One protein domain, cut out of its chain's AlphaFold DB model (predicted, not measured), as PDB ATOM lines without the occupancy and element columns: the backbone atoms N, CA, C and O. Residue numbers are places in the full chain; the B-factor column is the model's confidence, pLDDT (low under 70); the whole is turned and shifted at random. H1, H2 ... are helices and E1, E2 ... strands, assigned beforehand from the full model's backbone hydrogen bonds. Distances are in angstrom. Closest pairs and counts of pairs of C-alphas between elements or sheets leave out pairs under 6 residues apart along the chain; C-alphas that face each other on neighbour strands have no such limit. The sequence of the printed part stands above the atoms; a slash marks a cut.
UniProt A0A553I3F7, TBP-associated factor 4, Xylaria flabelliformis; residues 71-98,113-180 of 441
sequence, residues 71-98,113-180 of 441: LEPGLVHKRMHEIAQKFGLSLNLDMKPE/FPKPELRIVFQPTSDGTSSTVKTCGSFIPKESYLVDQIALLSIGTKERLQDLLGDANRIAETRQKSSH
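This is residues 71 to 98 and 113 to 180 of the 441 residues of the protein "TBP-associated factor 4" of Xylaria flabelliformis (UniProt A0A553I3F7). Three arms spread from one corner: the shorter helix H1, the hairpin E1 E2 and the long helix H2, whose residues 159 to 178 stick out. The printed part has 96 residues, with named elements in the order H1, E1, E2, H2, mixed helices and strands, the sheet antiparallel. It is extended, radius of gyration of the C-alphas 19.5 A, spans 64 by 41 by 30 A.

H1, residues 73 to 86, 19.8 A long, begins at C-alpha 73 (141.762, 103.933, 80.168). E1 is residues 117 to 124, 22.3 A; E2 is residues 131 to 138, 22.0 A. H2, residues 145 to 178, 49.2 A, ends at C-alpha 178 (137.279, 143.692, 95.553).

H1, with residues 73 to 77 alone, touches H2 about perpendicular, at 76 degrees; the closest C-alphas, Pro 73 and Ile 150, are 6.5 A apart. The closest C-alphas of H1 and E2, Gly 74 and Ser 138, are 4.3 A apart. E1 and E2 form an antiparallel hairpin, with N 121 and O 134 within hydrogen-bond range at 2.8 A. E1 and H2 are apart. Every O i to N i+4 pair is within hydrogen-bond range in H1 and H2.

The farthest C-alphas, Phe 113 and His 180, are 63.9 A apart. Residues 99 to 112 are not printed; C-alphas 98 and 113 are 15.6 A apart across the cut. The links printed whole are short. Confidence is under 70 at residues 97 to 98, 113 to 120, 124 to 131, 133 to 139 and 178 to 180.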
ATOM      1  N   LEU A  71     140.828 109.963  83.736       87.25
ATOM      2  CA  LEU A  71     140.678 109.600  82.338       87.25
ATOM      3  C   LEU A  71     140.407 108.105  82.207       87.25
ATOM      4  O   LEU A  71     141.185 107.283  82.677       87.25
ATOM      5  N   GLU A  72     139.321 107.746  81.532       85.12
ATOM      6  CA  GLU A  72     138.957 106.345  81.337       85.12
ATOM      7  C   GLU A  72     139.965 105.614  80.422       85.12
ATOM      8  O   GLU A  72     140.082 105.977  79.243       85.12
ATOM      9  N   PRO A  73     140.660 104.557  80.901       81.25
ATOM     10  CA  PRO A  73     141.762 103.933  80.168       81.25
ATOM     11  C   PRO A  73     141.380 103.407  78.785       81.25
ATOM     12  O   PRO A  73     142.156 103.548  77.844       81.25
ATOM     13  N   GLY A  74     140.171 102.858  78.627       80.50
ATOM     14  CA  GLY A  74     139.704 102.339  77.336       80.50
ATOM     15  C   GLY A  74     139.558 103.430  76.268       80.50
ATOM     16  O   GLY A  74     140.011 103.264  75.134       80.50
ATOM     17  N   LEU A  75     138.977 104.579  76.636       83.75
ATOM     18  CA  LEU A  75     138.796 105.715  75.725       83.75
ATOM     19  C   LEU A  75     140.126 106.403  75.404       83.75
ATOM     20  O   LEU A  75     140.377 106.768  74.252       83.75
ATOM     21  N   VAL A  76     140.983 106.558  76.416       88.44
ATOM     22  CA  VAL A  76     142.323 107.132  76.255       88.44
ATOM     23  C   VAL A  76     143.166 106.262  75.339       88.44
ATOM     24  O   VAL A  76     143.751 106.783  74.398       88.44
ATOM     25  N   HIS A  77     143.168 104.945  75.546       86.88
ATOM     26  CA  HIS A  77     143.919 104.012  74.712       86.88
ATOM     27  C   HIS A  77     143.518 104.099  73.241       86.88
ATOM     28  O   HIS A  77     144.394 104.209  72.387       86.88
ATOM     29  N   LYS A  78     142.213 104.148  72.935       86.94
ATOM     30  CA  LYS A  78     141.744 104.338  71.555       86.94
ATOM     31  C   LYS A  78     142.303 105.626  70.944       86.94
ATOM     32  O   LYS A  78     142.842 105.593  69.840       86.94
ATOM     33  N   ARG A  79     142.225 106.751  71.664       89.69
ATOM     34  CA  ARG A  79     142.759 108.031  71.169       89.69
ATOM     35  C   ARG A  79     144.276 108.025  71.033       89.69
ATOM     36  O   ARG A  79     144.789 108.514  70.033       89.69
ATOM     37  N   MET A  80     144.992 107.472  72.008       90.25
ATOM     38  CA  MET A  80     146.444 107.320  71.940       90.25
ATOM     39  C   MET A  80     146.841 106.451  70.749       90.25
ATOM     40  O   MET A  80     147.799 106.787  70.068       90.25
ATOM     41  N   HIS A  81     146.085 105.391  70.453       89.88
ATOM     42  CA  HIS A  81     146.340 104.517  69.314       89.88
ATOM     43  C   HIS A  81     146.125 105.248  67.985       89.88
ATOM     44  O   HIS A  81     146.998 105.214  67.126       89.88
ATOM     45  N   GLU A  82     145.018 105.980  67.837       92.88
ATOM     46  CA  GLU A  82     144.751 106.810  66.653       92.88
ATOM     47  C   GLU A  82     145.825 107.889  66.442       92.88
ATOM     48  O   GLU A  82     146.193 108.189  65.307       92.88
ATOM     49  N   ILE A  83     146.336 108.491  67.521       93.81
ATOM     50  CA  ILE A  83     147.420 109.479  67.452       93.81
ATOM     51  C   ILE A  83     148.744 108.794  67.100       93.81
ATOM     52  O   ILE A  83     149.430 109.247  66.190       93.81
ATOM     53  N   ALA A  84     149.085 107.692  67.768       92.75
ATOM     54  CA  ALA A  84     150.309 106.938  67.523       92.75
ATOM     55  C   ALA A  84     150.380 106.455  66.068       92.75
ATOM     56  O   ALA A  84     151.389 106.682  65.405       92.75
ATOM     57  N   GLN A  85     149.276 105.929  65.526       93.62
ATOM     58  CA  GLN A  85     149.182 105.523  64.122       93.62
ATOM     59  C   GLN A  85     149.474 106.672  63.148       93.62
ATOM     60  O   GLN A  85     150.166 106.459  62.155       93.62
ATOM     61  N   LYS A  86     149.012 107.899  63.433       95.62
ATOM     62  CA  LYS A  86     149.319 109.078  62.595       95.62
ATOM     63  C   LYS A  86     150.812 109.402  62.556       95.62
ATOM     64  O   LYS A  86     151.279 109.953  61.565       95.62
ATOM     65  N   PHE A  87     151.540 109.057  63.614       94.81
ATOM     66  CA  PHE A  87     152.989 109.224  63.708       94.81
ATOM     67  C   PHE A  87     153.770 107.943  63.364       94.81
ATOM     68  O   PHE A  87     154.986 107.918  63.528       94.81
ATOM     69  N   GLY A  88     153.103 106.883  62.886       91.75
ATOM     70  CA  GLY A  88     153.742 105.600  62.566       91.75
ATOM     71  C   GLY A  88     154.234 104.814  63.790       91.75
ATOM     72  O   GLY A  88     155.098 103.954  63.655       91.75
ATOM     73  N   LEU A  89     153.708 105.113  64.979       92.69
ATOM     74  CA  LEU A  89     154.059 104.480  66.250       92.69
ATOM     75  C   LEU A  89     152.996 103.447  66.663       92.69
ATOM     76  O   LEU A  89     151.803 103.622  66.408       92.69
ATOM     77  N   SER A  90     153.420 102.390  67.357       87.19
ATOM     78  CA  SER A  90     152.544 101.435  68.048       87.19
ATOM     79  C   SER A  90     152.612 101.638  69.566       87.19
ATOM     80  O   SER A  90     153.601 102.144  70.095       87.19
ATOM     81  N   LEU A  91     151.543 101.277  70.279       84.81
ATOM     82  CA  LEU A  91     151.507 101.344  71.742       84.81
ATOM     83  C   LEU A  91     152.005 100.028  72.344       84.81
ATOM     84  O   LEU A  91     151.576  98.955  71.918       84.81
ATOM     85  N   ASN A  92     152.867 100.117  73.356       81.81
ATOM     86  CA  ASN A  92     153.405  98.952  74.057       81.81
ATOM     87  C   ASN A  92     152.360  98.398  75.030       81.81
ATOM     88  O   ASN A  92     152.073  99.018  76.049       81.81
ATOM     89  N   LEU A  93     151.815  97.222  74.725       78.94
ATOM     90  CA  LEU A  93     150.884  96.493  75.598       78.94
ATOM     91  C   LEU A  93     151.582  95.417  76.440       78.94
ATOM     92  O   LEU A  93     150.914  94.628  77.110       78.94
ATOM     93  N   ASP A  94     152.913  95.392  76.406       78.50
ATOM     94  CA  ASP A  94     153.713  94.412  77.125       78.50
ATOM     95  C   ASP A  94     153.493  94.523  78.636       78.50
ATOM     96  O   ASP A  94     153.420  95.612  79.223       78.50
ATOM     97  N   MET A  95     153.393  93.355  79.262       75.31
ATOM     98  CA  MET A  95     153.295  93.209  80.708       75.31
ATOM     99  C   MET A  95     154.632  93.545  81.362       75.31
ATOM    100  O   MET A  95     155.696  93.182  80.853       75.31
ATOM    101  N   LYS A  96     154.591  94.196  82.526       71.81
ATOM    102  CA  LYS A  96     155.780  94.344  83.364       71.81
ATOM    103  C   LYS A  96     156.283  92.950  83.769       71.81
ATOM    104  O   LYS A  96     155.477  92.104  84.162       71.81
ATOM    105  N   PRO A  97     157.599  92.684  83.708       66.62
ATOM    106  CA  PRO A  97     158.165  91.451  84.228       66.62
ATOM    107  C   PRO A  97     158.142  91.526  85.758       66.62
ATOM    108  O   PRO A  97     159.107  91.943  86.395       66.62
ATOM    109  N   GLU A  98     157.015  91.172  86.369       54.88
ATOM    110  CA  GLU A  98     156.864  91.114  87.824       54.88
ATOM    111  C   GLU A  98     157.681  89.959  88.416       54.88
ATOM    112  O   GLU A  98     157.140  88.899  88.721       54.88
ATOM    113  N   PHE A 113     146.055  85.396  77.942       64.31
ATOM    114  CA  PHE A 113     145.620  86.788  77.851       64.31
ATOM    115  C   PHE A 113     144.483  87.051  78.846       64.31
ATOM    116  O   PHE A 113     143.505  86.295  78.895       64.31
ATOM    117  N   PRO A 114     144.564  88.139  79.632       66.25
ATOM    118  CA  PRO A 114     143.503  88.494  80.559       66.25
ATOM    119  C   PRO A 114     142.190  88.708  79.800       66.25
ATOM    120  O   PRO A 114     142.149  89.366  78.758       66.25
ATOM    121  N   LYS A 115     141.099  88.141  80.327       65.12
ATOM    122  CA  LYS A 115     139.769  88.284  79.726       65.12
ATOM    123  C   LYS A 115     139.356  89.763  79.747       65.12
ATOM    124  O   LYS A 115     139.464  90.389  80.803       65.12
ATOM    125  N   PRO A 116     138.865  90.322  78.626       62.69
ATOM    126  CA  PRO A 116     138.471  91.722  78.576       62.69
ATOM    127  C   PRO A 116     137.275  91.982  79.498       62.69
ATOM    128  O   PRO A 116     136.252  91.299  79.418       62.69
ATOM    129  N   GLU A 117     137.388  92.998  80.351       63.69
ATOM    130  CA  GLU A 117     136.264  93.513  81.133       63.69
ATOM    131  C   GLU A 117     135.511  94.546  80.272       63.69
ATOM    132  O   GLU A 117     136.030  95.620  79.962       63.69
ATOM    133  N   LEU A 118     134.286  94.213  79.854       66.12
ATOM    134  CA  LEU A 118     133.366  95.136  79.183       66.12
ATOM    135  C   LEU A 118     132.439  95.754  80.232       66.12
ATOM    136  O   LEU A 118     131.600  95.060  80.805       66.12
ATOM    137  N   ARG A 119     132.562  97.060  80.475       66.25
ATOM    138  CA  ARG A 119     131.627  97.809  81.316       66.25
ATOM    139  C   ARG A 119     130.641  98.551  80.422       66.25
ATOM    140  O   ARG A 119     131.022  99.415  79.642       66.25
ATOM    141  N   ILE A 120     129.364  98.214  80.534       69.19
ATOM    142  CA  ILE A 120     128.295  98.909  79.815       69.19
ATOM    143  C   ILE A 120     127.628  99.852  80.812       69.19
ATOM    144  O   ILE A 120     127.047  99.403  81.799       69.19
ATOM    145  N   VAL A 121     127.751 101.158  80.583       74.94
ATOM    146  CA  VAL A 121     127.104 102.192  81.397       74.94
ATOM    147  C   VAL A 121     125.886 102.708  80.641       74.94
ATOM    148  O   VAL A 121     126.006 103.257  79.545       74.94
ATOM    149  N   PHE A 122     124.712 102.535  81.244       75.44
ATOM    150  CA  PHE A 122     123.458 103.101  80.759       75.44
ATOM    151  C   PHE A 122     123.226 104.437  81.459       75.44
ATOM    152  O   PHE A 122     123.060 104.468  82.679       75.44
ATOM    153  N   GLN A 123     123.230 105.535  80.705       74.12
ATOM    154  CA  GLN A 123     122.909 106.854  81.240       74.12
ATOM    155  C   GLN A 123     121.587 107.338  80.625       74.12
ATOM    156  O   GLN A 123     121.560 107.648  79.426       74.12
ATOM    157  N   PRO A 124     120.490 107.394  81.410       69.94
ATOM    158  CA  PRO A 124     119.242 107.978  80.940       69.94
ATOM    159  C   PRO A 124     119.435 109.488  80.750       69.94
ATOM    160  O   PRO A 124     119.912 110.181  81.651       69.94
ATOM    161  N   THR A 125     119.096 109.991  79.566       67.06
ATOM    162  CA  THR A 125     119.038 111.432  79.286       67.06
ATOM    163  C   THR A 125     117.836 112.033  80.027       67.06
ATOM    164  O   THR A 125     116.821 111.353  80.194       67.06
ATOM    165  N   SER A 126     117.935 113.296  80.464       62.78
ATOM    166  CA  SER A 126     116.935 114.018  81.281       62.78
ATOM    167  C   SER A 126     115.497 113.976  80.752       62.78
ATOM    168  O   SER A 126     114.562 114.142  81.527       62.78
ATOM    169  N   ASP A 127     115.319 113.699  79.462       60.69
ATOM    170  CA  ASP A 127     114.025 113.749  78.784       60.69
ATOM    171  C   ASP A 127     113.332 112.378  78.703       60.69
ATOM    172  O   ASP A 127     112.358 112.218  77.970       60.69
ATOM    173  N   GLY A 128     113.852 111.345  79.383       61.53
ATOM    174  CA  GLY A 128     113.222 110.017  79.517       61.53
ATOM    175  C   GLY A 128     113.043 109.214  78.217       61.53
ATOM    176  O   GLY A 128     112.637 108.057  78.261       61.53
ATOM    177  N   THR A 129     113.372 109.803  77.065       61.44
ATOM    178  CA  THR A 129     113.043 109.278  75.729       61.44
ATOM    179  C   THR A 129     114.266 108.684  75.016       61.44
ATOM    180  O   THR A 129     114.128 107.938  74.050       61.44
ATOM    181  N   SER A 130     115.484 108.958  75.503       55.75
ATOM    182  CA  SER A 130     116.719 108.356  74.989       55.75
ATOM    183  C   SER A 130     117.657 107.938  76.126       55.75
ATOM    184  O   SER A 130     117.916 108.696  77.059       55.75
ATOM    185  N   SER A 131     118.165 106.708  76.052       66.06
ATOM    186  CA  SER A 131     119.232 106.211  76.923       66.06
ATOM    187  C   SER A 131     120.515 106.174  76.108       66.06
ATOM    188  O   SER A 131     120.565 105.535  75.055       66.06
ATOM    189  N   THR A 132     121.548 106.883  76.560       70.75
ATOM    190  CA  THR A 132     122.867 106.780  75.933       70.75
ATOM    191  C   THR A 132     123.591 105.575  76.520       70.75
ATOM    192  O   THR A 132     123.811 105.482  77.730       70.75
ATOM    193  N   VAL A 133     123.934 104.618  75.655       68.88
ATOM    194  CA  VAL A 133     124.706 103.428  76.030       68.88
ATOM    195  C   VAL A 133     126.179 103.727  75.790       68.88
ATOM    196  O   VAL A 133     126.609 103.889  74.647       68.88
ATOM    197  N   LYS A 134     126.963 103.815  76.864       65.81
ATOM    198  CA  LYS A 134     128.424 103.920  76.791       65.81
ATOM    199  C   LYS A 134     129.012 102.539  77.061       65.81
ATOM    200  O   LYS A 134     129.010 102.067  78.196       65.81
ATOM    201  N   THR A 135     129.490 101.879  76.010       64.56
ATOM    202  CA  THR A 135     130.250 100.631  76.139       64.56
ATOM    203  C   THR A 135     131.714 100.982  76.333       64.56
ATOM    204  O   THR A 135     132.406 101.341  75.380       64.56
ATOM    205  N   CYS A 136     132.187 100.876  77.565       61.81
ATOM    206  CA  CYS A 136     133.570 101.117  77.918       61.81
ATOM    207  C   CYS A 136     134.216  99.796  78.339       61.81
ATOM    208  O   CYS A 136     134.024  99.302  79.446       61.81
ATOM    209  N   GLY A 137     134.969  99.186  77.428       58.56
ATOM    210  CA  GLY A 137     135.830  98.045  77.732       58.56
ATOM    211  C   GLY A 137     137.286  98.426  77.534       58.56
ATOM    212  O   GLY A 137     137.614  99.128  76.576       58.56
ATOM    213  N   SER A 138     138.157  97.968  78.426       63.34
ATOM    214  CA  SER A 138     139.602  98.100  78.254       63.34
ATOM    215  C   SER A 138     140.194  96.724  77.976       63.34
ATOM    216  O   SER A 138     140.026  95.805  78.773       63.34
ATOM    217  N   PHE A 139     140.894  96.582  76.849       67.31
ATOM    218  CA  PHE A 139     141.708  95.398  76.537       67.31
ATOM    219  C   PHE A 139     143.102  95.479  77.189       67.31
ATOM    220  O   PHE A 139     143.981  94.676  76.904       67.31
ATOM    221  N   ILE A 140     143.338  96.480  78.040       71.94
ATOM    222  CA  ILE A 140     144.657  96.750  78.600       71.94
ATOM    223  C   ILE A 140     144.837  95.907  79.867       71.94
ATOM    224  O   ILE A 140     144.071  96.078  80.822       71.94
ATOM    225  N   PRO A 141     145.847  95.027  79.919       74.06
ATOM    226  CA  PRO A 141     146.190  94.333  81.148       74.06
ATOM    227  C   PRO A 141     146.582  95.317  82.260       74.06
ATOM    228  O   PRO A 141     147.329  96.265  82.007       74.06
ATOM    229  N   LYS A 142     146.122  95.064  83.495       71.56
ATOM    230  CA  LYS A 142     146.368  95.929  84.670       71.56
ATOM    231  C   LYS A 142     147.865  96.148  84.942       71.56
ATOM    232  O   LYS A 142     148.247  97.251  85.305       71.56
ATOM    233  N   GLU A 143     148.688  95.143  84.645       72.62
ATOM    234  CA  GLU A 143     150.143  95.172  84.853       72.62
ATOM    235  C   GLU A 143     150.958  95.584  83.615       72.62
ATOM    236  O   GLU A 143     152.174  95.401  83.574       72.62
ATOM    237  N   SER A 144     150.320  96.130  82.578       78.75
ATOM    238  CA  SER A 144     151.056  96.636  81.413       78.75
ATOM    239  C   SER A 144     151.719  97.985  81.700       78.75
ATOM    240  O   SER A 144     151.208  98.807  82.466       78.75
ATOM    241  N   TYR A 145     152.842  98.263  81.031       82.12
ATOM    242  CA  TYR A 145     153.494  99.579  81.107       82.12
ATOM    243  C   TYR A 145     152.580 100.723  80.645       82.12
ATOM    244  O   TYR A 145     152.714 101.856  81.106       82.12
ATOM    245  N   LEU A 146     151.628 100.429  79.757       84.06
ATOM    246  CA  LEU A 146     150.679 101.410  79.254       84.06
ATOM    247  C   LEU A 146     149.728 101.928  80.342       84.06
ATOM    248  O   LEU A 146     149.361 103.101  80.307       84.06
ATOM    249  N   VAL A 147     149.339 101.098  81.316       82.81
ATOM    250  CA  VAL A 147     148.452 101.538  82.411       82.81
ATOM    251  C   VAL A 147     149.113 102.634  83.236       82.81
ATOM    252  O   VAL A 147     148.464 103.633  83.533       82.81
ATOM    253  N   ASP A 148     150.410 102.511  83.524       83.75
ATOM    254  CA  ASP A 148     151.161 103.549  84.238       83.75
ATOM    255  C   ASP A 148     151.265 104.839  83.426       83.75
ATOM    256  O   ASP A 148     151.144 105.930  83.977       83.75
ATOM    257  N   GLN A 149     151.459 104.735  82.109       88.00
ATOM    258  CA  GLN A 149     151.502 105.903  81.227       88.00
ATOM    259  C   GLN A 149     150.147 106.622  81.178       88.00
ATOM    260  O   GLN A 149     150.093 107.850  81.218       88.00
ATOM    261  N   ILE A 150     149.044 105.868  81.141       87.94
ATOM    262  CA  ILE A 150     147.686 106.423  81.207       87.94
ATOM    263  C   ILE A 150     147.421 107.036  82.587       87.94
ATOM    264  O   ILE A 150     146.840 108.119  82.666       87.94
ATOM    265  N   ALA A 151     147.869 106.392  83.668       87.50
ATOM    266  CA  ALA A 151     147.767 106.938  85.017       87.50
ATOM    267  C   ALA A 151     148.561 108.249  85.144       87.50
ATOM    268  O   ALA A 151     148.039 109.231  85.665       87.50
ATOM    269  N   LEU A 152     149.771 108.320  84.581       88.94
ATOM    270  CA  LEU A 152     150.564 109.548  84.529       88.94
ATOM    271  C   LEU A 152     149.855 110.652  83.734       88.94
ATOM    272  O   LEU A 152     149.807 111.799  84.177       88.94
ATOM    273  N   LEU A 153     149.248 110.316  82.591       91.06
ATOM    274  CA  LEU A 153     148.458 111.265  81.804       91.06
ATOM    275  C   LEU A 153     147.225 111.762  82.577       91.06
ATOM    276  O   LEU A 153     146.878 112.943  82.500       91.06
ATOM    277  N   SER A 154     146.575 110.879  83.337       91.19
ATOM    278  CA  SER A 154     145.464 111.217  84.233       91.19
ATOM    279  C   SER A 154     145.911 112.206  85.314       91.19
ATOM    280  O   SER A 154     145.248 113.227  85.502       91.19
ATOM    281  N   ILE A 155     147.069 111.972  85.945       90.81
ATOM    282  CA  ILE A 155     147.663 112.881  86.939       90.81
ATOM    283  C   ILE A 155     147.968 114.247  86.316       90.81
ATOM    284  O   ILE A 155     147.512 115.263  86.834       90.81
ATOM    285  N   GLY A 156     148.668 114.286  85.179       92.12
ATOM    286  CA  GLY A 156     148.998 115.551  84.514       92.12
ATOM    287  C   GLY A 156     147.751 116.319  84.059       92.12
ATOM    288  O   GLY A 156     147.701 117.545  84.117       92.12
ATOM    289  N   THR A 157     146.694 115.605  83.662       90.75
ATOM    290  CA  THR A 157     145.409 116.235  83.325       90.75
ATOM    291  C   THR A 157     144.716 116.795  84.564       90.75
ATOM    292  O   THR A 157     144.134 117.873  84.500       90.75
ATOM    293  N   LYS A 158     144.791 116.093  85.697       91.44
ATOM    294  CA  LYS A 158     144.242 116.548  86.976       91.44
ATOM    295  C   LYS A 158     144.942 117.812  87.467       91.44
ATOM    296  O   LYS A 158     144.246 118.750  87.829       91.44
ATOM    297  N   GLU A 159     146.271 117.855  87.431       92.31
ATOM    298  CA  GLU A 159     147.054 119.048  87.784       92.31
ATOM    299  C   GLU A 159     146.692 120.225  86.873       92.31
ATOM    300  O   GLU A 159     146.291 121.279  87.352       92.31
ATOM    301  N   ARG A 160     146.658 120.007  85.554       89.75
ATOM    302  CA  ARG A 160     146.266 121.059  84.609       89.75
ATOM    303  C   ARG A 160     144.838 121.570  84.825       89.75
ATOM    304  O   ARG A 160     144.584 122.760  84.666       89.75
ATOM    305  N   LEU A 161     143.888 120.694  85.162       90.50
ATOM    306  CA  LEU A 161     142.525 121.113  85.510       90.50
ATOM    307  C   LEU A 161     142.481 121.859  86.847       90.50
ATOM    308  O   LEU A 161     141.701 122.800  86.976       90.50
ATOM    309  N   GLN A 162     143.300 121.459  87.822       91.88
ATOM    310  CA  GLN A 162     143.430 122.160  89.098       91.88
ATOM    311  C   GLN A 162     144.013 123.559  88.913       91.88
ATOM    312  O   GLN A 162     143.492 124.483  89.527       91.88
ATOM    313  N   ASP A 163     145.004 123.732  88.041       92.75
ATOM    314  CA  ASP A 163     145.570 125.046  87.725       92.75
ATOM    315  C   ASP A 163     144.524 125.964  87.092       92.75
ATOM    316  O   ASP A 163     144.301 127.073  87.572       92.75
ATOM    317  N   LEU A 164     143.815 125.480  86.064       90.81
ATOM    318  CA  LEU A 164     142.755 126.258  85.417       90.81
ATOM    319  C   LEU A 164     141.651 126.631  86.417       90.81
ATOM    320  O   LEU A 164     141.207 127.779  86.465       90.81
ATOM    321  N   LEU A 165     141.217 125.676  87.244       92.06
ATOM    322  CA  LEU A 165     140.204 125.917  88.271       92.06
ATOM    323  C   LEU A 165     140.708 126.856  89.374       92.06
ATOM    324  O   LEU A 165     139.940 127.677  89.868       92.06
ATOM    325  N   GLY A 166     141.983 126.761  89.743       93.62
ATOM    326  CA  GLY A 166     142.639 127.639  90.705       93.62
ATOM    327  C   GLY A 166     142.704 129.080  90.206       93.62
ATOM    328  O   GLY A 166     142.338 129.995  90.946       93.62
ATOM    329  N   ASP A 167     143.076 129.277  88.940       92.25
ATOM    330  CA  ASP A 167     143.077 130.585  88.278       92.25
ATOM    331  C   ASP A 167     141.654 131.173  88.233       92.25
ATOM    332  O   ASP A 167     141.438 132.327  88.615       92.25
ATOM    333  N   ALA A 168     140.652 130.363  87.880       89.94
ATOM    334  CA  ALA A 168     139.254 130.796  87.848       89.94
ATOM    335  C   ALA A 168     138.720 131.140  89.244       89.94
ATOM    336  O   ALA A 168     138.062 132.165  89.425       89.94
ATOM    337  N   ASN A 169     139.056 130.332  90.255       90.56
ATOM    338  CA  ASN A 169     138.700 130.610  91.642       90.56
ATOM    339  C   ASN A 169     139.379 131.889  92.146       90.56
ATOM    340  O   ASN A 169     138.754 132.680  92.843       90.56
ATOM    341  N   ARG A 170     140.625 132.163  91.746       90.19
ATOM    342  CA  ARG A 170     141.301 133.421  92.080       90.19
ATOM    343  C   ARG A 170     140.576 134.625  91.476       90.19
ATOM    344  O   ARG A 170     140.416 135.639  92.157       90.19
ATOM    345  N   ILE A 171     140.104 134.533  90.233       87.44
ATOM    346  CA  ILE A 171     139.279 135.584  89.611       87.44
ATOM    347  C   ILE A 171     137.947 135.734  90.357       87.44
ATOM    348  O   ILE A 171     137.540 136.850  90.687       87.44
ATOM    349  N   ALA A 172     137.301 134.621  90.707       85.25
ATOM    350  CA  ALA A 172     136.058 134.634  91.469       85.25
ATOM    351  C   ALA A 172     136.236 135.278  92.853       85.25
ATOM    352  O   ALA A 172     135.466 136.161  93.228       85.25
ATOM    353  N   GLU A 173     137.281 134.904  93.589       84.06
ATOM    354  CA  GLU A 173     137.613 135.469  94.894       84.06
ATOM    355  C   GLU A 173     137.984 136.945  94.806       84.06
ATOM    356  O   GLU A 173     137.513 137.743  95.614       84.06
ATOM    357  N   THR A 174     138.823 137.332  93.842       82.75
ATOM    358  CA  THR A 174     139.199 138.740  93.658       82.75
ATOM    359  C   THR A 174     137.986 139.569  93.284       82.75
ATOM    360  O   THR A 174     137.813 140.638  93.865       82.75
ATOM    361  N   ARG A 175     137.078 139.075  92.433       78.12
ATOM    362  CA  ARG A 175     135.789 139.731  92.211       78.12
ATOM    363  C   ARG A 175     135.026 139.823  93.524       78.12
ATOM    364  O   ARG A 175     134.722 140.927  93.940       78.12
ATOM    365  N   GLN A 176     134.745 138.725  94.216       73.62
ATOM    366  CA  GLN A 176     133.938 138.757  95.444       73.62
ATOM    367  C   GLN A 176     134.507 139.703  96.518       73.62
ATOM    368  O   GLN A 176     133.749 140.438  97.149       73.62
ATOM    369  N   LYS A 177     135.834 139.733  96.688       72.06
ATOM    370  CA  LYS A 177     136.531 140.553  97.691       72.06
ATOM    371  C   LYS A 177     136.672 142.023  97.276       72.06
ATOM    372  O   LYS A 177     136.447 142.902  98.100       72.06
ATOM    373  N   SER A 178     137.023 142.313  96.021       64.94
ATOM    374  CA  SER A 178     137.279 143.692  95.553       64.94
ATOM    375  C   SER A 178     136.015 144.447  95.139       64.94
ATOM    376  O   SER A 178     135.996 145.676  95.108       64.94
ATOM    377  N   SER A 179     134.944 143.720  94.840       55.62
ATOM    378  CA  SER A 179     133.742 144.263  94.218       55.62
ATOM    379  C   SER A 179     132.999 145.272  95.097       55.62
ATOM    380  O   SER A 179     132.414 146.207  94.574       55.62
ATOM    381  N   HIS A 180     133.116 145.208  96.425       52.03
ATOM    382  CA  HIS A 180     132.444 146.165  97.312       52.03
ATOM    383  C   HIS A 180     133.255 147.425  97.654       52.03
ATOM    384  O   HIS A 180     132.805 148.217  98.480       52.03
TER     385      HIS A 180